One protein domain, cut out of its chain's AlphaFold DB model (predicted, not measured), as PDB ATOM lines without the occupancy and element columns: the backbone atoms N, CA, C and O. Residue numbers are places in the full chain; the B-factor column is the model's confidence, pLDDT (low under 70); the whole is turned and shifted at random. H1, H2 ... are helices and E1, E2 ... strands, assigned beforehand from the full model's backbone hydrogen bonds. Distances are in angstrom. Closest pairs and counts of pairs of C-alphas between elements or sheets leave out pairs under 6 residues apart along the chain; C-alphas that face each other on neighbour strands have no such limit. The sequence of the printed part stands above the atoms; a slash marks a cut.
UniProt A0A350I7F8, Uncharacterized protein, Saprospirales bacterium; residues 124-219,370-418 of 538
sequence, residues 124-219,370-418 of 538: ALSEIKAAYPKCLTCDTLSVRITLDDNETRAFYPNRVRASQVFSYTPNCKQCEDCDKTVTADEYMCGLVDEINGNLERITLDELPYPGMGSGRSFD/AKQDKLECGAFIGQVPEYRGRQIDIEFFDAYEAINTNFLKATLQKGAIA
ATOM      1  N   ALA A 124     104.250 100.680 110.612       83.62
ATOM      2  CA  ALA A 124     104.484 101.685 111.632       83.62
ATOM      3  C   ALA A 124     105.748 102.493 111.313       83.62
ATOM      4  O   ALA A 124     106.726 101.960 110.787       83.62
ATOM      5  N   LEU A 125     105.729 103.772 111.680       86.94
ATOM      6  CA  LEU A 125     106.887 104.658 111.607       86.94
ATOM      7  C   LEU A 125     107.246 105.119 113.011       86.94
ATOM      8  O   LEU A 125     106.367 105.488 113.790       86.94
ATOM      9  N   SER A 126     108.544 105.147 113.308       89.69
ATOM     10  CA  SER A 126     109.051 105.666 114.574       89.69
ATOM     11  C   SER A 126     108.746 107.147 114.754       89.69
ATOM     12  O   SER A 126     108.913 107.946 113.835       89.69
ATOM     13  N   GLU A 127     108.313 107.542 115.949       93.19
ATOM     14  CA  GLU A 127     108.307 108.956 116.299       93.19
ATOM     15  C   GLU A 127     109.721 109.385 116.697       93.19
ATOM     16  O   GLU A 127     110.384 108.712 117.491       93.19
ATOM     17  N   ILE A 128     110.177 110.506 116.136       95.25
ATOM     18  CA  ILE A 128     111.451 111.131 116.489       95.25
ATOM     19  C   ILE A 128     111.151 112.537 116.985       95.25
ATOM     20  O   ILE A 128     110.746 113.417 116.216       95.25
ATOM     21  N   LYS A 129     111.360 112.747 118.282       96.94
ATOM     22  CA  LYS A 129     111.291 114.064 118.913       96.94
ATOM     23  C   LYS A 129     112.698 114.570 119.146       96.94
ATOM     24  O   LYS A 129     113.558 113.818 119.590       96.94
ATOM     25  N   ALA A 130     112.910 115.846 118.877       96.50
ATOM     26  CA  ALA A 130     114.173 116.515 119.106       96.50
ATOM     27  C   ALA A 130     113.995 117.719 120.015       96.50
ATOM     28  O   ALA A 130     112.946 118.372 120.008       96.50
ATOM     29  N   ALA A 131     115.050 118.015 120.761       94.88
ATOM     30  CA  ALA A 131     115.141 119.185 121.603       94.88
ATOM     31  C   ALA A 131     116.476 119.897 121.405       94.88
ATOM     32  O   ALA A 131     117.522 119.257 121.277       94.88
ATOM     33  N   TYR A 132     116.417 121.225 121.410       93.69
ATOM     34  CA  TYR A 132     117.555 122.094 121.142       93.69
ATOM     35  C   TYR A 132     117.665 123.150 122.242       93.69
ATOM     36  O   TYR A 132     116.687 123.868 122.481       93.69
ATOM     37  N   PRO A 133     118.814 123.258 122.920       89.50
ATOM     38  CA  PRO A 133     119.022 124.296 123.918       89.50
ATOM     39  C   PRO A 133     119.145 125.675 123.254       89.50
ATOM     40  O   PRO A 133     119.877 125.828 122.280       89.50
ATOM     41  N   LYS A 134     118.463 126.682 123.808       84.06
ATOM     42  CA  LYS A 134     118.626 128.104 123.451       84.06
ATOM     43  C   LYS A 134     119.688 128.774 124.315       84.06
ATOM     44  O   LYS A 134     120.617 129.401 123.821       84.06
ATOM     45  N   CYS A 135     119.537 128.609 125.626       78.56
ATOM     46  CA  CYS A 135     120.404 129.174 126.649       78.56
ATOM     47  C   CYS A 135     120.733 128.081 127.662       78.56
ATOM     48  O   CYS A 135     119.838 127.363 128.109       78.56
ATOM     49  N   LEU A 136     122.007 127.969 128.027       78.00
ATOM     50  CA  LEU A 136     122.491 126.987 128.992       78.00
ATOM     51  C   LEU A 136     123.154 127.712 130.157       78.00
ATOM     52  O   LEU A 136     123.899 128.670 129.953       78.00
ATOM     53  N   THR A 137     122.853 127.263 131.372       80.06
ATOM     54  CA  THR A 137     123.525 127.711 132.595       80.06
ATOM     55  C   THR A 137     124.502 126.631 133.056       80.06
ATOM     56  O   THR A 137     124.806 125.716 132.303       80.06
ATOM     57  N   CYS A 138     125.052 126.757 134.261       79.88
ATOM     58  CA  CYS A 138     125.867 125.716 134.893       79.88
ATOM     59  C   CYS A 138     125.057 124.821 135.838       79.88
ATOM     60  O   CYS A 138     125.629 124.028 136.587       79.88
ATOM     61  N   ASP A 139     123.736 124.980 135.843       81.62
ATOM     62  CA  ASP A 139     122.858 124.265 136.755       81.62
ATOM     63  C   ASP A 139     122.545 122.864 136.228       81.62
ATOM     64  O   ASP A 139     122.705 122.549 135.043       81.62
ATOM     65  N   THR A 140     122.069 122.005 137.124       83.88
ATOM     66  CA  THR A 140     121.536 120.701 136.738       83.88
ATOM     67  C   THR A 140     120.366 120.887 135.782       83.88
ATOM     68  O   THR A 140     119.399 121.584 136.092       83.88
ATOM     69  N   LEU A 141     120.449 120.225 134.635       84.69
ATOM     70  CA  LEU A 141     119.368 120.158 133.671       84.69
ATOM     71  C   LEU A 141     118.645 118.830 133.836       84.69
ATOM     72  O   LEU A 141     119.277 117.777 133.750       84.69
ATOM     73  N   SER A 142     117.329 118.886 134.027       88.12
ATOM     74  CA  SER A 142     116.483 117.700 134.110       88.12
ATOM     75  C   SER A 142     115.609 117.578 132.867       88.12
ATOM     76  O   SER A 142     115.052 118.565 132.387       88.12
ATOM     77  N   VAL A 143     115.462 116.363 132.354       89.88
ATOM     78  CA  VAL A 143     114.597 116.024 131.225       89.88
ATOM     79  C   VAL A 143     113.657 114.897 131.624       89.88
ATOM     80  O   VAL A 143     114.090 113.861 132.117       89.88
ATOM     81  N   ARG A 144     112.359 115.090 131.407       90.50
ATOM     82  CA  ARG A 144     111.341 114.048 131.491       90.50
ATOM     83  C   ARG A 144     111.050 113.536 130.094       90.50
ATOM     84  O   ARG A 144     110.697 114.310 129.203       90.50
ATOM     85  N   ILE A 145     111.161 112.229 129.930       90.19
ATOM     86  CA  ILE A 145     110.685 111.523 128.748       90.19
ATOM     87  C   ILE A 145     109.371 110.865 129.127       90.19
ATOM     88  O   ILE A 145     109.329 110.059 130.057       90.19
ATOM     89  N   THR A 146     108.311 111.219 128.411       89.38
ATOM     90  CA  THR A 146     106.973 110.665 128.617       89.38
ATOM     91  C   THR A 146     106.636 109.732 127.462       89.38
ATOM     92  O   THR A 146     106.771 110.108 126.299       89.38
ATOM     93  N   LEU A 147     106.186 108.527 127.792       87.44
ATOM     94  CA  LEU A 147     105.765 107.491 126.863       87.44
ATOM     95  C   LEU A 147     104.263 107.267 126.948       87.44
ATOM     96  O   LEU A 147     103.687 107.174 128.034       87.44
ATOM     97  N   ASP A 148     103.656 107.124 125.779       86.50
ATOM     98  CA  ASP A 148     102.267 106.720 125.627       86.50
ATOM     99  C   ASP A 148     102.201 105.590 124.591       86.50
ATOM    100  O   ASP A 148     102.419 105.800 123.395       86.50
ATOM    101  N   ASP A 149     101.978 104.371 125.069       82.62
ATOM    102  CA  ASP A 149     101.939 103.140 124.278       82.62
ATOM    103  C   ASP A 149     100.916 102.134 124.827       82.62
ATOM    104  O   ASP A 149     100.154 102.430 125.754       82.62
ATOM    105  N   ASN A 150     100.861 100.943 124.228       77.19
ATOM    106  CA  ASN A 150      99.901  99.930 124.628       77.19
ATOM    107  C   ASN A 150     100.026  99.520 126.099       77.19
ATOM    108  O   ASN A 150      99.020  99.429 126.798       77.19
ATOM    109  N   GLU A 151     101.249  99.278 126.571       74.06
ATOM    110  CA  GLU A 151     101.483  98.785 127.927       74.06
ATOM    111  C   GLU A 151     101.072  99.833 128.966       74.06
ATOM    112  O   GLU A 151     100.424  99.510 129.960       74.06
ATOM    113  N   THR A 152     101.335 101.116 128.714       73.62
ATOM    114  CA  THR A 152     100.864 102.179 129.624       73.62
ATOM    115  C   THR A 152      99.338 102.283 129.687       73.62
ATOM    116  O   THR A 152      98.775 102.476 130.767       73.62
ATOM    117  N   ARG A 153      98.646 102.119 128.551       76.81
ATOM    118  CA  ARG A 153      97.186 102.276 128.473       76.81
ATOM    119  C   ARG A 153      96.415 101.051 128.944       76.81
ATOM    120  O   ARG A 153      95.404 101.213 129.617       76.81
ATOM    121  N   ALA A 154      96.875  99.850 128.608       68.06
ATOM    122  CA  ALA A 154      96.169  98.606 128.912       68.06
ATOM    123  C   ALA A 154      96.262  98.208 130.395       68.06
ATOM    124  O   ALA A 154      95.334  97.600 130.928       68.06
ATOM    125  N   PHE A 155      97.355  98.561 131.083       64.00
ATOM    126  CA  PHE A 155      97.578  98.133 132.468       64.00
ATOM    127  C   PHE A 155      96.979  99.066 133.528       64.00
ATOM    128  O   PHE A 155      96.804  98.632 134.668       64.00
ATOM    129  N   TYR A 156      96.634 100.314 133.186       61.44
ATOM    130  CA  TYR A 156      96.208 101.304 134.178       61.44
ATOM    131  C   TYR A 156      94.833 101.921 133.872       61.44
ATOM    132  O   TYR A 156      94.646 102.528 132.818       61.44
ATOM    133  N   PRO A 157      93.878 101.884 134.828       55.59
ATOM    134  CA  PRO A 157      92.490 102.309 134.612       55.59
ATOM    135  C   PRO A 157      92.318 103.804 134.284       55.59
ATOM    136  O   PRO A 157      91.255 104.202 133.817       55.59
ATOM    137  N   ASN A 158      93.353 104.625 134.499       60.53
ATOM    138  CA  ASN A 158      93.331 106.068 134.248       60.53
ATOM    139  C   ASN A 158      94.147 106.502 133.016       60.53
ATOM    140  O   ASN A 158      94.297 107.704 132.809       60.53
ATOM    141  N   ARG A 159      94.665 105.565 132.200       64.06
ATOM    142  CA  ARG A 159      95.493 105.875 131.011       64.06
ATOM    143  C   ARG A 159      96.640 106.841 131.325       64.06
ATOM    144  O   ARG A 159      96.859 107.828 130.622       64.06
ATOM    145  N   VAL A 160      97.324 106.586 132.435       66.25
ATOM    146  CA  VAL A 160      98.451 107.409 132.868       66.25
ATOM    147  C   VAL A 160      99.608 107.170 131.904       66.25
ATOM    148  O   VAL A 160      99.897 106.032 131.540       66.25
ATOM    149  N   ARG A 161     100.261 108.247 131.468       77.06
ATOM    150  CA  ARG A 161     101.459 108.148 130.633       77.06
ATOM    151  C   ARG A 161     102.650 107.804 131.518       77.06
ATOM    152  O   ARG A 161     102.836 108.431 132.560       77.06
ATOM    153  N   ALA A 162     103.461 106.836 131.108       79.56
ATOM    154  CA  ALA A 162     104.683 106.523 131.836       79.56
ATOM    155  C   ALA A 162     105.700 107.641 131.627       79.56
ATOM    156  O   ALA A 162     105.814 108.174 130.525       79.56
ATOM    157  N   SER A 163     106.457 107.991 132.663       83.62
ATOM    158  CA  SER A 163     107.501 109.000 132.521       83.62
ATOM    159  C   SER A 163     108.752 108.640 133.304       83.62
ATOM    160  O   SER A 163     108.701 107.953 134.325       83.62
ATOM    161  N   GLN A 164     109.892 109.092 132.797       83.88
ATOM    162  CA  GLN A 164     111.179 108.953 133.461       83.88
ATOM    163  C   GLN A 164     111.907 110.287 133.411       83.88
ATOM    164  O   GLN A 164     111.936 110.935 132.365       83.88
ATOM    165  N   VAL A 165     112.465 110.695 134.547       86.50
ATOM    166  CA  VAL A 165     113.254 111.920 134.667       86.50
ATOM    167  C   VAL A 165     114.727 111.547 134.701       86.50
ATOM    168  O   VAL A 165     115.125 110.642 135.427       86.50
ATOM    169  N   PHE A 166     115.523 112.254 133.915       88.75
ATOM    170  CA  PHE A 166     116.974 112.146 133.872       88.75
ATOM    171  C   PHE A 166     117.563 113.511 134.155       88.75
ATOM    172  O   PHE A 166     116.988 114.521 133.750       88.75
ATOM    173  N   SER A 167     118.717 113.551 134.804       88.75
ATOM    174  CA  SER A 167     119.358 114.807 135.164       88.75
ATOM    175  C   SER A 167     120.842 114.741 134.870       88.75
ATOM    176  O   SER A 167     121.488 113.743 135.166       88.75
ATOM    177  N   TYR A 168     121.386 115.822 134.323       89.31
ATOM    178  CA  TYR A 168     122.816 115.968 134.090       89.31
ATOM    179  C   TYR A 168     123.300 117.318 134.617       89.31
ATOM    180  O   TYR A 168     122.671 118.354 134.381       89.31
ATOM    181  N   THR A 169     124.431 117.306 135.319       87.44
ATOM    182  CA  THR A 169     125.099 118.510 135.823       87.44
ATOM    183  C   THR A 169     126.448 118.650 135.115       87.44
ATOM    184  O   THR A 169     127.289 117.758 135.260       87.44
ATOM    185  N   PRO A 170     126.690 119.739 134.363       85.06
ATOM    186  CA  PRO A 170     127.963 119.936 133.678       85.06
ATOM    187  C   PRO A 170     129.081 120.238 134.678       85.06
ATOM    188  O   PRO A 170     128.860 120.769 135.772       85.06
ATOM    189  N   ASN A 171     130.322 119.958 134.289       79.56
ATOM    190  CA  ASN A 171     131.469 120.241 135.142       79.56
ATOM    191  C   ASN A 171     131.972 121.674 134.904       79.56
ATOM    192  O   ASN A 171     132.892 121.897 134.114       79.56
ATOM    193  N   CYS A 172     131.353 122.634 135.593       72.25
ATOM    194  CA  CYS A 172     131.690 124.059 135.509       72.25
ATOM    195  C   CYS A 172     132.771 124.537 136.483       72.25
ATOM    196  O   CYS A 172     133.230 125.669 136.372       72.25
ATOM    197  N   LYS A 173     133.152 123.729 137.481       60.59
ATOM    198  CA  LYS A 173     134.064 124.157 138.551       60.59
ATOM    199  C   LYS A 173     135.367 123.384 138.495       60.59
ATOM    200  O   LYS A 173     135.533 122.389 139.196       60.59
ATOM    201  N   GLN A 174     136.322 123.885 137.724       49.69
ATOM    202  CA  GLN A 174     137.723 123.524 137.910       49.69
ATOM    203  C   GLN A 174     138.547 124.815 137.883       49.69
ATOM    204  O   GLN A 174     138.724 125.384 136.816       49.69
ATOM    205  N   CYS A 175     139.029 125.233 139.068       54.78
ATOM    206  CA  CYS A 175     139.851 126.424 139.386       54.78
ATOM    207  C   CYS A 175     139.086 127.748 139.644       54.78
ATOM    208  O   CYS A 175     138.139 128.064 138.937       54.78
ATOM    209  N   GLU A 176     139.544 128.550 140.624       54.38
ATOM    210  CA  GLU A 176     139.058 129.925 140.916       54.38
ATOM    211  C   GLU A 176     139.261 130.907 139.742       54.38
ATOM    212  O   GLU A 176     138.556 131.908 139.666       54.38
ATOM    213  N   ASP A 177     140.170 130.590 138.812       54.00
ATOM    214  CA  ASP A 177     140.593 131.465 137.707       54.00
ATOM    215  C   ASP A 177     140.210 130.933 136.309       54.00
ATOM    216  O   ASP A 177     140.743 131.394 135.296       54.00
ATOM    217  N   CYS A 178     139.343 129.920 136.209       56.78
ATOM    218  CA  CYS A 178     138.963 129.332 134.922       56.78
ATOM    219  C   CYS A 178     137.441 129.306 134.765       56.78
ATOM    220  O   CYS A 178     136.786 128.331 135.130       56.78
ATOM    221  N   ASP A 179     136.881 130.356 134.164       55.72
ATOM    222  CA  ASP A 179     135.502 130.343 133.671       55.72
ATOM    223  C   ASP A 179     135.406 129.361 132.495       55.72
ATOM    224  O   ASP A 179     135.604 129.719 131.330       55.72
ATOM    225  N   LYS A 180     135.136 128.083 132.780       60.91
ATOM    226  CA  LYS A 180     134.798 127.123 131.729       60.91
ATOM    227  C   LYS A 180     133.378 127.429 131.257       60.91
ATOM    228  O   LYS A 180     132.407 127.163 131.960       60.91
ATOM    229  N   THR A 181     133.252 127.975 130.053       65.69
ATOM    230  CA  THR A 181     131.964 128.086 129.367       65.69
ATOM    231  C   THR A 181     131.454 126.688 129.022       65.69
ATOM    232  O   THR A 181     132.133 125.911 128.348       65.69
ATOM    233  N   VAL A 182     130.258 126.344 129.504       73.62
ATOM    234  CA  VAL A 182     129.615 125.073 129.148       73.62
ATOM    235  C   VAL A 182     129.203 125.116 127.688       73.62
ATOM    236  O   VAL A 182     128.638 126.105 127.219       73.62
ATOM    237  N   THR A 183     129.470 124.034 126.965       83.88
ATOM    238  CA  THR A 183     129.027 123.889 125.581       83.88
ATOM    239  C   THR A 183     127.702 123.137 125.530       83.88
ATOM    240  O   THR A 183     127.425 122.265 126.355       83.88
ATOM    241  N   ALA A 184     126.878 123.440 124.525       85.19
ATOM    242  CA  ALA A 184     125.670 122.660 124.266       85.19
ATOM    243  C   ALA A 184     125.983 121.175 124.052       85.19
ATOM    244  O   ALA A 184     125.240 120.314 124.512       85.19
ATOM    245  N   ASP A 185     127.132 120.882 123.450       87.19
ATOM    246  CA  ASP A 185     127.615 119.524 123.253       87.19
ATOM    247  C   ASP A 185     127.871 118.762 124.559       87.19
ATOM    248  O   ASP A 185     127.507 117.591 124.628       87.19
ATOM    249  N   GLU A 186     128.435 119.395 125.597       88.38
ATOM    250  CA  GLU A 186     128.638 118.748 126.906       88.38
ATOM    251  C   GLU A 186     127.297 118.318 127.516       88.38
ATOM    252  O   GLU A 186     127.141 117.164 127.913       88.38
ATOM    253  N   TYR A 187     126.300 119.210 127.499       87.56
ATOM    254  CA  TYR A 187     124.953 118.897 127.979       87.56
ATOM    255  C   TYR A 187     124.276 117.792 127.170       87.56
ATOM    256  O   TYR A 187     123.684 116.890 127.756       87.56
ATOM    257  N   MET A 188     124.328 117.856 125.835       91.38
ATOM    258  CA  MET A 188     123.656 116.863 124.992       91.38
ATOM    259  C   MET A 188     124.309 115.486 125.139       91.38
ATOM    260  O   MET A 188     123.592 114.504 125.309       91.38
ATOM    261  N   CYS A 189     125.644 115.402 125.141       91.81
ATOM    262  CA  CYS A 189     126.355 114.144 125.379       91.81
ATOM    263  C   CYS A 189     126.053 113.581 126.774       91.81
ATOM    264  O   CYS A 189     125.725 112.403 126.898       91.81
ATOM    265  N   GLY A 190     126.114 114.427 127.810       90.56
ATOM    266  CA  GLY A 190     125.832 114.032 129.188       90.56
ATOM    267  C   GLY A 190     124.409 113.512 129.376       90.56
ATOM    268  O   GLY A 190     124.212 112.434 129.927       90.56
ATOM    269  N   LEU A 191     123.410 114.215 128.837       91.50
ATOM    270  CA  LEU A 191     122.023 113.751 128.873       91.50
ATOM    271  C   LEU A 191     121.817 112.458 128.084       91.50
ATOM    272  O   LEU A 191     121.098 111.583 128.550       91.50
ATOM    273  N   VAL A 192     122.425 112.312 126.905       93.25
ATOM    274  CA  VAL A 192     122.324 111.073 126.116       93.25
ATOM    275  C   VAL A 192     122.919 109.888 126.879       93.25
ATOM    276  O   VAL A 192     122.330 108.807 126.868       93.25
ATOM    277  N   ASP A 193     124.038 110.092 127.574       91.75
ATOM    278  CA  ASP A 193     124.652 109.080 128.432       91.75
ATOM    279  C   ASP A 193     123.758 108.702 129.615       91.75
ATOM    280  O   ASP A 193     123.571 107.514 129.867       91.75
ATOM    281  N   GLU A 194     123.152 109.677 130.292       90.19
ATOM    282  CA  GLU A 194     122.210 109.413 131.385       90.19
ATOM    283  C   GLU A 194     120.956 108.689 130.883       90.19
ATOM    284  O   GLU A 194     120.535 107.681 131.450       90.19
ATOM    285  N   ILE A 195     120.376 109.132 129.767       90.25
ATOM    286  CA  ILE A 195     119.164 108.525 129.214       90.25
ATOM    287  C   ILE A 195     119.427 107.091 128.745       90.25
ATOM    288  O   ILE A 195     118.590 106.221 128.976       90.25
ATOM    289  N   ASN A 196     120.556 106.810 128.097       88.38
ATOM    290  CA  ASN A 196     120.841 105.464 127.591       88.38
ATOM    291  C   ASN A 196     121.490 104.548 128.643       88.38
ATOM    292  O   ASN A 196     121.312 103.336 128.575       88.38
ATOM    293  N   GLY A 197     122.244 105.104 129.594       79.19
ATOM    294  CA  GLY A 197     123.015 104.360 130.592       79.19
ATOM    295  C   GLY A 197     122.286 104.118 131.912       79.19
ATOM    296  O   GLY A 197     122.593 103.148 132.604       79.19
ATOM    297  N   ASN A 198     121.307 104.954 132.270       69.00
ATOM    298  CA  ASN A 198     120.553 104.769 133.503       69.00
ATOM    299  C   ASN A 198     119.568 103.593 133.356       69.00
ATOM    300  O   ASN A 198     118.612 103.665 132.584       69.00
ATOM    301  N   LEU A 199     119.785 102.515 134.113       60.56
ATOM    302  CA  LEU A 199     118.908 101.336 134.158       60.56
ATOM    303  C   LEU A 199     117.726 101.498 135.130       60.56
ATOM    304  O   LEU A 199     117.019 100.526 135.406       60.56
ATOM    305  N   GLU A 200     117.518 102.692 135.692       58.56
ATOM    306  CA  GLU A 200     116.350 102.985 136.516       58.56
ATOM    307  C   GLU A 200     115.073 102.623 135.767       58.56
ATOM    308  O   GLU A 200     114.920 102.857 134.562       58.56
ATOM    309  N   ARG A 201     114.153 102.013 136.515       58.16
ATOM    310  CA  ARG A 201     112.886 101.533 135.978       58.16
ATOM    311  C   ARG A 201     112.078 102.729 135.506       58.16
ATOM    312  O   ARG A 201     111.926 103.697 136.245       58.16
ATOM    313  N   ILE A 202     111.516 102.625 134.307       62.47
ATOM    314  CA  ILE A 202     110.464 103.547 133.887       62.47
ATOM    315  C   ILE A 202     109.336 103.417 134.909       62.47
ATOM    316  O   ILE A 202     108.929 102.298 135.237       62.47
ATOM    317  N   THR A 203     108.868 104.544 135.436       57.59
ATOM    318  CA  THR A 203     107.799 104.563 136.432       57.59
ATOM    319  C   THR A 203     106.513 105.143 135.864       57.59
ATOM    320  O   THR A 203     106.518 106.032 135.012       57.59
ATOM    321  N   LEU A 204     105.397 104.647 136.368       55.62
ATOM    322  CA  LEU A 204     104.057 105.140 136.120       55.62
ATOM    323  C   LEU A 204     103.437 105.386 137.496       55.62
ATOM    324  O   LEU A 204     103.132 104.432 138.203       55.62
ATOM    325  N   ASP A 205     103.370 106.655 137.912       60.12
ATOM    326  CA  ASP A 205     102.985 107.069 139.272       60.12
ATOM    327  C   ASP A 205     103.678 106.233 140.374       60.12
ATOM    328  O   ASP A 205     103.025 105.590 141.192       60.12
ATOM    329  N   GLU A 206     105.019 106.200 140.365       62.59
ATOM    330  CA  GLU A 206     105.879 105.447 141.310       62.59
ATOM    331  C   GLU A 206     105.835 103.908 141.187       62.59
ATOM    332  O   GLU A 206     106.619 103.209 141.835       62.59
ATOM    333  N   LEU A 207     104.987 103.351 140.317       60.91
ATOM    334  CA  LEU A 207     104.959 101.919 140.009       60.91
ATOM    335  C   LEU A 207     105.864 101.594 138.815       60.91
ATOM    336  O   LEU A 207     105.974 102.403 137.897       60.91
ATOM    337  N   PRO A 208     106.517 100.419 138.772       62.69
ATOM    338  CA  PRO A 208     107.325 100.038 137.623       62.69
ATOM    339  C   PRO A 208     106.451  99.874 136.375       62.69
ATOM    340  O   PRO A 208     105.325  99.373 136.439       62.69
ATOM    341  N   TYR A 209     107.003 100.265 135.233       63.19
ATOM    342  CA  TYR A 209     106.416 100.033 133.923       63.19
ATOM    343  C   TYR A 209     106.133  98.527 133.722       63.19
ATOM    344  O   TYR A 209     106.960  97.696 134.131       63.19
ATOM    345  N   PRO A 210     104.970  98.151 133.153       58.91
ATOM    346  CA  PRO A 210     104.609  96.751 132.923       58.91
ATOM    347  C   PRO A 210     105.701  95.984 132.158       58.91
ATOM    348  O   PRO A 210     106.511  96.564 131.453       58.91
ATOM    349  N   GLY A 211     105.828  94.673 132.372       55.50
ATOM    350  CA  GLY A 211     106.863  93.871 131.695       55.50
ATOM    351  C   GLY A 211     108.306  94.054 132.210       55.50
ATOM    352  O   GLY A 211     109.097  93.114 132.094       55.50
ATOM    353  N   MET A 212     108.637  95.159 132.896       55.00
ATOM    354  CA  MET A 212     109.942  95.394 133.553       55.00
ATOM    355  C   MET A 212     110.056  94.716 134.932       55.00
ATOM    356  O   MET A 212     110.493  95.306 135.927       55.00
ATOM    357  N   GLY A 213     109.636  93.451 135.014       46.81
ATOM    358  CA  GLY A 213     109.813  92.618 136.204       46.81
ATOM    359  C   GLY A 213     111.290  92.305 136.479       46.81
ATOM    360  O   GLY A 213     112.133  92.327 135.583       46.81
ATOM    361  N   SER A 214     111.616  91.988 137.735       39.97
ATOM    362  CA  SER A 214     112.973  91.655 138.184       39.97
ATOM    363  C   SER A 214     113.537  90.433 137.442       39.97
ATOM    364  O   SER A 214     113.253  89.302 137.830       39.97
ATOM    365  N   GLY A 215     114.327  90.655 136.387       41.66
ATOM    366  CA  GLY A 215     115.086  89.601 135.703       41.66
ATOM    367  C   GLY A 215     115.054  89.610 134.172       41.66
ATOM    368  O   GLY A 215     115.741  88.785 133.577       41.66
ATOM    369  N   ARG A 216     114.297  90.503 133.517       44.84
ATOM    370  CA  ARG A 216     114.360  90.690 132.053       44.84
ATOM    371  C   ARG A 216     115.325  91.826 131.693       44.84
ATOM    372  O   ARG A 216     115.474  92.769 132.463       44.84
ATOM    373  N   SER A 217     115.993  91.695 130.545       44.44
ATOM    374  CA  SER A 217     116.854  92.728 129.947       44.44
ATOM    375  C   SER A 217     116.124  94.078 129.898       44.44
ATOM    376  O   SER A 217     115.012  94.149 129.380       44.44
ATOM    377  N   PHE A 218     116.733  95.125 130.463       57.53
ATOM    378  CA  PHE A 218     116.190  96.488 130.576       57.53
ATOM    379  C   PHE A 218     116.358  97.282 129.271       57.53
ATOM    380  O   PHE A 218     116.932  98.371 129.278       57.53
ATOM    381  N   ASP A 219     115.912  96.747 128.135       71.62
ATOM    382  CA  ASP A 219     115.956  97.540 126.906       71.62
ATOM    383  C   ASP A 219     114.827  98.579 126.923       71.62
ATOM    384  O   ASP A 219     113.644  98.246 127.031       71.62
ATOM    385  N   ALA A 370     111.714 106.655 119.135       92.31
ATOM    386  CA  ALA A 370     110.826 105.611 119.631       92.31
ATOM    387  C   ALA A 370     111.095 104.283 118.916       92.31
ATOM    388  O   ALA A 370     111.004 104.211 117.685       92.31
ATOM    389  N   LYS A 371     111.340 103.206 119.669       88.44
ATOM    390  CA  LYS A 371     111.254 101.847 119.120       88.44
ATOM    391  C   LYS A 371     109.773 101.521 118.964       88.44
ATOM    392  O   LYS A 371     109.008 101.753 119.896       88.44
ATOM    393  N   GLN A 372     109.336 101.056 117.799       80.56
ATOM    394  CA  GLN A 372     107.932 100.674 117.634       80.56
ATOM    395  C   GLN A 372     107.613  99.431 118.464       80.56
ATOM    396  O   GLN A 372     108.494  98.621 118.751       80.56
ATOM    397  N   ASP A 373     106.357  99.330 118.888       75.31
ATOM    398  CA  ASP A 373     105.877  98.160 119.610       75.31
ATOM    399  C   ASP A 373     105.703  96.981 118.641       75.31
ATOM    400  O   ASP A 373     105.234  97.157 117.511       75.31
ATOM    401  N   LYS A 374     106.102  95.781 119.072       72.00
ATOM    402  CA  LYS A 374     105.947  94.542 118.305       72.00
ATOM    403  C   LYS A 374     104.939  93.669 119.037       72.00
ATOM    404  O   LYS A 374     105.262  93.047 120.042       72.00
ATOM    405  N   LEU A 375     103.716  93.608 118.517       69.75
ATOM    406  CA  LEU A 375     102.722  92.667 119.025       69.75
ATOM    407  C   LEU A 375     103.094  91.253 118.566       69.75
ATOM    408  O   LEU A 375     102.968  90.928 117.385       69.75
ATOM    409  N   GLU A 376     103.565  90.429 119.500       67.19
ATOM    410  CA  GLU A 376     103.883  89.024 119.241       67.19
ATOM    411  C   GLU A 376     102.626  88.243 118.832       67.19
ATOM    412  O   GLU A 376     101.571  88.343 119.468       67.19
ATOM    413  N   CYS A 377     102.735  87.420 117.785       68.38
ATOM    414  CA  CYS A 377     101.672  86.475 117.466       68.38
ATOM    415  C   CYS A 377     101.550  85.412 118.571       68.38
ATOM    416  O   CYS A 377     102.542  84.837 119.014       68.38
ATOM    417  N   GLY A 378     100.319  85.100 118.985       57.62
ATOM    418  CA  GLY A 378     100.046  83.973 119.881       57.62
ATOM    419  C   GLY A 378     100.293  84.267 121.359       57.62
ATOM    420  O   GLY A 378      99.943  83.436 122.201       57.62
ATOM    421  N   ALA A 379     100.800  85.457 121.700       57.53
ATOM    422  CA  ALA A 379     100.645  85.991 123.042       57.53
ATOM    423  C   ALA A 379      99.139  86.066 123.314       57.53
ATOM    424  O   ALA A 379      98.410  86.827 122.675       57.53
ATOM    425  N   PHE A 380      98.659  85.187 124.198       52.56
ATOM    426  CA  PHE A 380      97.265  85.145 124.614       52.56
ATOM    427  C   PHE A 380      96.809  86.580 124.887       52.56
ATOM    428  O   PHE A 380      97.451  87.263 125.688       52.56
ATOM    429  N   ILE A 381      95.744  87.041 124.211       57.34
ATOM    430  CA  ILE A 381      95.151  88.378 124.395       57.34
ATOM    431  C   ILE A 381      94.483  88.416 125.783       57.34
ATOM    432  O   ILE A 381      93.271  88.536 125.928       57.34
ATOM    433  N   GLY A 382      95.271  88.231 126.842       53.03
ATOM    434  CA  GLY A 382      94.847  88.381 128.226       53.03
ATOM    435  C   GLY A 382      94.564  89.844 128.537       53.03
ATOM    436  O   GLY A 382      93.754  90.141 129.411       53.03
ATOM    437  N   GLN A 383      95.176  90.751 127.771       60.06
ATOM    438  CA  GLN A 383      94.822  92.157 127.709       60.06
ATOM    439  C   GLN A 383      94.777  92.601 126.255       60.06
ATOM    440  O   GLN A 383      95.693  92.366 125.471       60.06
ATOM    441  N   VAL A 384      93.653  93.202 125.904       64.75
ATOM    442  CA  VAL A 384      93.351  93.663 124.560       64.75
ATOM    443  C   VAL A 384      94.086  94.985 124.359       64.75
ATOM    444  O   VAL A 384      93.874  95.887 125.171       64.75
ATOM    445  N   PRO A 385      94.949  95.118 123.335       68.75
ATOM    446  CA  PRO A 385      95.677  96.355 123.128       68.75
ATOM    447  C   PRO A 385      94.748  97.572 122.988       68.75
ATOM    448  O   PRO A 385      93.892  97.598 122.105       68.75
ATOM    449  N   GLU A 386      94.920  98.601 123.823       71.69
ATOM    450  CA  GLU A 386      94.157  99.857 123.712       71.69
ATOM    451  C   GLU A 386      94.771 100.820 122.685       71.69
ATOM    452  O   GLU A 386      94.102 101.724 122.174       71.69
ATOM    453  N   TYR A 387      96.061 100.661 122.391       77.62
ATOM    454  CA  TYR A 387      96.791 101.511 121.463       77.62
ATOM    455  C   TYR A 387      97.894 100.714 120.777       77.62
ATOM    456  O   TYR A 387      98.498  99.849 121.383       77.62
ATOM    457  N   ARG A 388      98.130 100.980 119.491       76.19
ATOM    458  CA  ARG A 388      99.060 100.206 118.644       76.19
ATOM    459  C   ARG A 388     100.286 101.002 118.202       76.19
ATOM    460  O   ARG A 388     101.064 100.543 117.376       76.19
ATOM    461  N   GLY A 389     100.394 102.238 118.674       81.00
ATOM    462  CA  GLY A 389     101.544 103.089 118.421       81.00
ATOM    463  C   GLY A 389     102.362 103.276 119.685       81.00
ATOM    464  O   GLY A 389     101.980 102.845 120.773       81.00
ATOM    465  N   ARG A 390     103.458 104.008 119.530       86.62
ATOM    466  CA  ARG A 390     104.203 104.586 120.639       86.62
ATOM    467  C   ARG A 390     104.417 106.061 120.356       86.62
ATOM    468  O   ARG A 390     104.931 106.410 119.292       86.62
ATOM    469  N   GLN A 391     104.000 106.897 121.297       89.38
ATOM    470  CA  GLN A 391     104.241 108.331 121.275       89.38
ATOM    471  C   GLN A 391     105.252 108.707 122.344       89.38
ATOM    472  O   GLN A 391     105.271 108.122 123.430       89.38
ATOM    473  N   ILE A 392     106.080 109.695 122.016       91.31
ATOM    474  CA  ILE A 392     107.086 110.241 122.922       91.31
ATOM    475  C   ILE A 392     106.877 111.738 123.067       91.31
ATOM    476  O   ILE A 392     106.650 112.452 122.089       91.31
ATOM    477  N   ASP A 393     107.022 112.216 124.296       92.25
ATOM    478  CA  ASP A 393     107.174 113.633 124.596       92.25
ATOM    479  C   ASP A 393     108.447 113.882 125.411       92.25
ATOM    480  O   ASP A 393     108.895 113.022 126.172       92.25
ATOM    481  N   ILE A 394     109.033 115.062 125.218       92.50
ATOM    482  CA  ILE A 394     110.259 115.501 125.887       92.50
ATOM    483  C   ILE A 394     109.959 116.820 126.590       92.50
ATOM    484  O   ILE A 394     109.606 117.820 125.955       92.50
ATOM    485  N   GLU A 395     110.141 116.855 127.901       91.31
ATOM    486  CA  GLU A 395     109.966 118.053 128.716       91.31
ATOM    487  C   GLU A 395     111.238 118.330 129.507       91.31
ATOM    488  O   GLU A 395     111.798 117.426 130.111       91.31
ATOM    489  N   PHE A 396     111.705 119.576 129.507       87.88
ATOM    490  CA  PHE A 396     112.848 119.986 130.321       87.88
ATOM    491  C   PHE A 396     112.345 120.739 131.541       87.88
ATOM    492  O   PHE A 396     111.385 121.504 131.441       87.88
ATOM    493  N   PHE A 397     113.019 120.543 132.667       83.94
ATOM    494  CA  PHE A 397     112.709 121.180 133.938       83.94
ATOM    495  C   PHE A 397     113.961 121.830 134.503       83.94
ATOM    496  O   PHE A 397     115.081 121.356 134.288       83.94
ATOM    497  N   ASP A 398     113.758 122.933 135.211       72.75
ATOM    498  CA  ASP A 398     114.781 123.492 136.080       72.75
ATOM    499  C   ASP A 398     114.781 122.799 137.457       72.75
ATOM    500  O   ASP A 398     114.010 121.872 137.723       72.75
ATOM    501  N   ALA A 399     115.664 123.251 138.348       63.78
ATOM    502  CA  ALA A 399     115.789 122.722 139.705       63.78
ATOM    503  C   ALA A 399     114.531 122.918 140.582       63.78
ATOM    504  O   ALA A 399     114.453 122.325 141.656       63.78
ATOM    505  N   TYR A 400     113.563 123.735 140.149       64.19
ATOM    506  CA  TYR A 400     112.307 124.006 140.852       64.19
ATOM    507  C   TYR A 400     111.108 123.286 140.219       64.19
ATOM    508  O   TYR A 400     109.966 123.624 140.527       64.19
ATOM    509  N   GLU A 401     111.357 122.318 139.330       69.69
ATOM    510  CA  GLU A 401     110.332 121.586 138.573       69.69
ATOM    511  C   GLU A 401     109.451 122.485 137.688       69.69
ATOM    512  O   GLU A 401     108.400 122.058 137.199       69.69
ATOM    513  N   ALA A 402     109.876 123.724 137.425       72.88
ATOM    514  CA  ALA A 402     109.214 124.564 136.446       72.88
ATOM    515  C   ALA A 402     109.634 124.122 135.042       72.88
ATOM    516  O   ALA A 402     110.797 123.794 134.789       72.88
ATOM    517  N   ILE A 403     108.674 124.110 134.112       77.81
ATOM    518  CA  ILE A 403     108.944 123.792 132.707       77.81
ATOM    519  C   ILE A 403     109.972 124.794 132.180       77.81
ATOM    520  O   ILE A 403     109.717 125.998 132.108       77.81
ATOM    521  N   ASN A 404     111.126 124.276 131.776       77.12
ATOM    522  CA  ASN A 404     112.211 125.066 131.237       77.12
ATOM    523  C   ASN A 404     111.911 125.410 129.771       77.12
ATOM    524  O   ASN A 404     111.994 124.569 128.874       77.12
ATOM    525  N   THR A 405     111.557 126.671 129.526       78.00
ATOM    526  CA  THR A 405     111.227 127.197 128.193       78.00
ATOM    527  C   THR A 405     112.459 127.544 127.351       78.00
ATOM    528  O   THR A 405     112.314 127.937 126.192       78.00
ATOM    529  N   ASN A 406     113.674 127.342 127.877       83.19
ATOM    530  CA  ASN A 406     114.929 127.557 127.147       83.19
ATOM    531  C   ASN A 406     115.256 126.435 126.150       83.19
ATOM    532  O   ASN A 406     116.375 126.371 125.648       83.19
ATOM    533  N   PHE A 407     114.297 125.562 125.845       88.38
ATOM    534  CA  PHE A 407     114.442 124.502 124.858       88.38
ATOM    535  C   PHE A 407     113.431 124.675 123.734       88.38
ATOM    536  O   PHE A 407     112.225 124.799 123.956       88.38
ATOM    537  N   LEU A 408     113.931 124.643 122.504       90.56
ATOM    538  CA  LEU A 408     113.113 124.445 121.318       90.56
ATOM    539  C   LEU A 408     112.834 122.954 121.169       90.56
ATOM    540  O   LEU A 408     113.718 122.132 121.398       90.56
ATOM    541  N   LYS A 409     111.620 122.597 120.756       92.44
ATOM    542  CA  LYS A 409     111.231 121.208 120.493       92.44
ATOM    543  C   LYS A 409     110.772 121.075 119.050       92.44
ATOM    544  O   LYS A 409     110.043 121.932 118.557       92.44
ATOM    545  N   ALA A 410     111.142 119.984 118.392       94.56
ATOM    546  CA  ALA A 410     110.639 119.645 117.067       94.56
ATOM    547  C   ALA A 410     110.245 118.171 116.992       94.56
ATOM    548  O   ALA A 410     110.800 117.317 117.678       94.56
ATOM    549  N   THR A 411     109.290 117.867 116.118       95.81
ATOM    550  CA  THR A 411     109.025 116.488 115.694       95.81
ATOM    551  C   THR A 411     109.725 116.287 114.361       95.81
ATOM    552  O   THR A 411     109.255 116.805 113.353       95.81
ATOM    553  N   LEU A 412     110.857 115.585 114.376       94.62
ATOM    554  CA  LEU A 412     111.653 115.315 113.178       94.62
ATOM    555  C   LEU A 412     110.994 114.259 112.287       94.62
ATOM    556  O   LEU A 412     111.040 114.356 111.066       94.62
ATOM    557  N   GLN A 413     110.325 113.285 112.905       93.38
ATOM    558  CA  GLN A 413     109.498 112.296 112.223       93.38
ATOM    559  C   GLN A 413     108.240 112.060 113.055       93.38
ATOM    560  O   GLN A 413     108.327 111.786 114.254       93.38
ATOM    561  N   LYS A 414     107.062 112.188 112.436       92.19
ATOM    562  CA  LYS A 414     105.797 111.828 113.089       92.19
ATOM    563  C   LYS A 414     105.670 110.310 113.125       92.19
ATOM    564  O   LYS A 414     105.866 109.662 112.099       92.19
ATOM    565  N   GLY A 415     105.299 109.771 114.283       88.81
ATOM    566  CA  GLY A 415     104.977 108.355 114.395       88.81
ATOM    567  C   GLY A 415     103.733 107.999 113.579       88.81
ATOM    568  O   GLY A 415     102.786 108.788 113.502       88.81
ATOM    569  N   ALA A 416     103.732 106.809 112.985       87.19
ATOM    570  CA  ALA A 416     102.576 106.236 112.301       87.19
ATOM    571  C   ALA A 416     102.265 104.862 112.894       87.19
ATOM    572  O   ALA A 416     103.175 104.122 113.257       87.19
ATOM    573  N   ILE A 417     100.979 104.535 112.999       85.44
ATOM    574  CA  ILE A 417     100.515 103.266 113.562       85.44
ATOM    575  C   ILE A 417     100.420 102.247 112.433       85.44
ATOM    576  O   ILE A 417      99.841 102.541 111.386       85.44
ATOM    577  N   ALA A 418     100.942 101.049 112.673       84.00
ATOM    578  CA  ALA A 418     100.795  99.945 111.742       84.00
ATOM    579  C   ALA A 418      99.324  99.548 111.572       84.00
ATOM    580  O   ALA A 418      98.569  99.496 112.548       84.00
TER     581      ALA A 418
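AT A GLANCE: This is residues 124 to 219 and 370 to 418 of the 538 residues of an uncharacterized protein of Saprospirales bacterium (UniProt A0A350I7F8). With little regular structure, two small antiparallel sheets, E3 E2 E4 and E1 E5, form a sandwich partly face to face; H2 packs slantwise over the edge strand E3 of the first, and residues 174 to 179 and 376 to 382 stick out. The 145 printed residues, under half in named elements, run E1 E2 H1 E3 H2 E4 E5, mixed class, only just loose, close to compact: radius of gyration of the C-alphas 17.9 A, spans 65 by 33 by 25 A.

IN THESE COORDINATES: Find C-alpha 128 at (111.451, 111.131, 116.489): E1 runs to 133. Then come E2, 141 to 148, 23.2 A; H1, 150 to 155; E3, 162 to 168; H2, 184 to 197, 19.5 A; E4, 391 to 397; and E5, 407 to 413, ending at (109.498, 112.296, 112.223).

HOW THE PARTS SIT: Look for N and O within hydrogen-bond range: 143 and 166 (E2, E3), 2.8 A; 144 and 395 (E2, E4), 2.7 A; 130 and 410 (E1, E5), 2.8 A. Between the sheets, C-alphas Lys 129 and Ile 392 are 7.0 A apart, the closest of E1 and E4. H2 is on the strongly twisted sheet E3 E2 E4, two layers, height 8.8 A; its closest C-alphas to E3 are Leu 191 and Tyr 168, 5.7 A. H1 is only just not on it, with 4 pairs within 10 A. In both helices every O i to N i+4 pair is within range.

THE WHOLE: Residues 220 to 369 are cut out, C-alphas 219 and 370 lying 12.0 A apart. The E3 to H2 link is long. pLDDT is under 70 in 51 residues, among them 198 to 218.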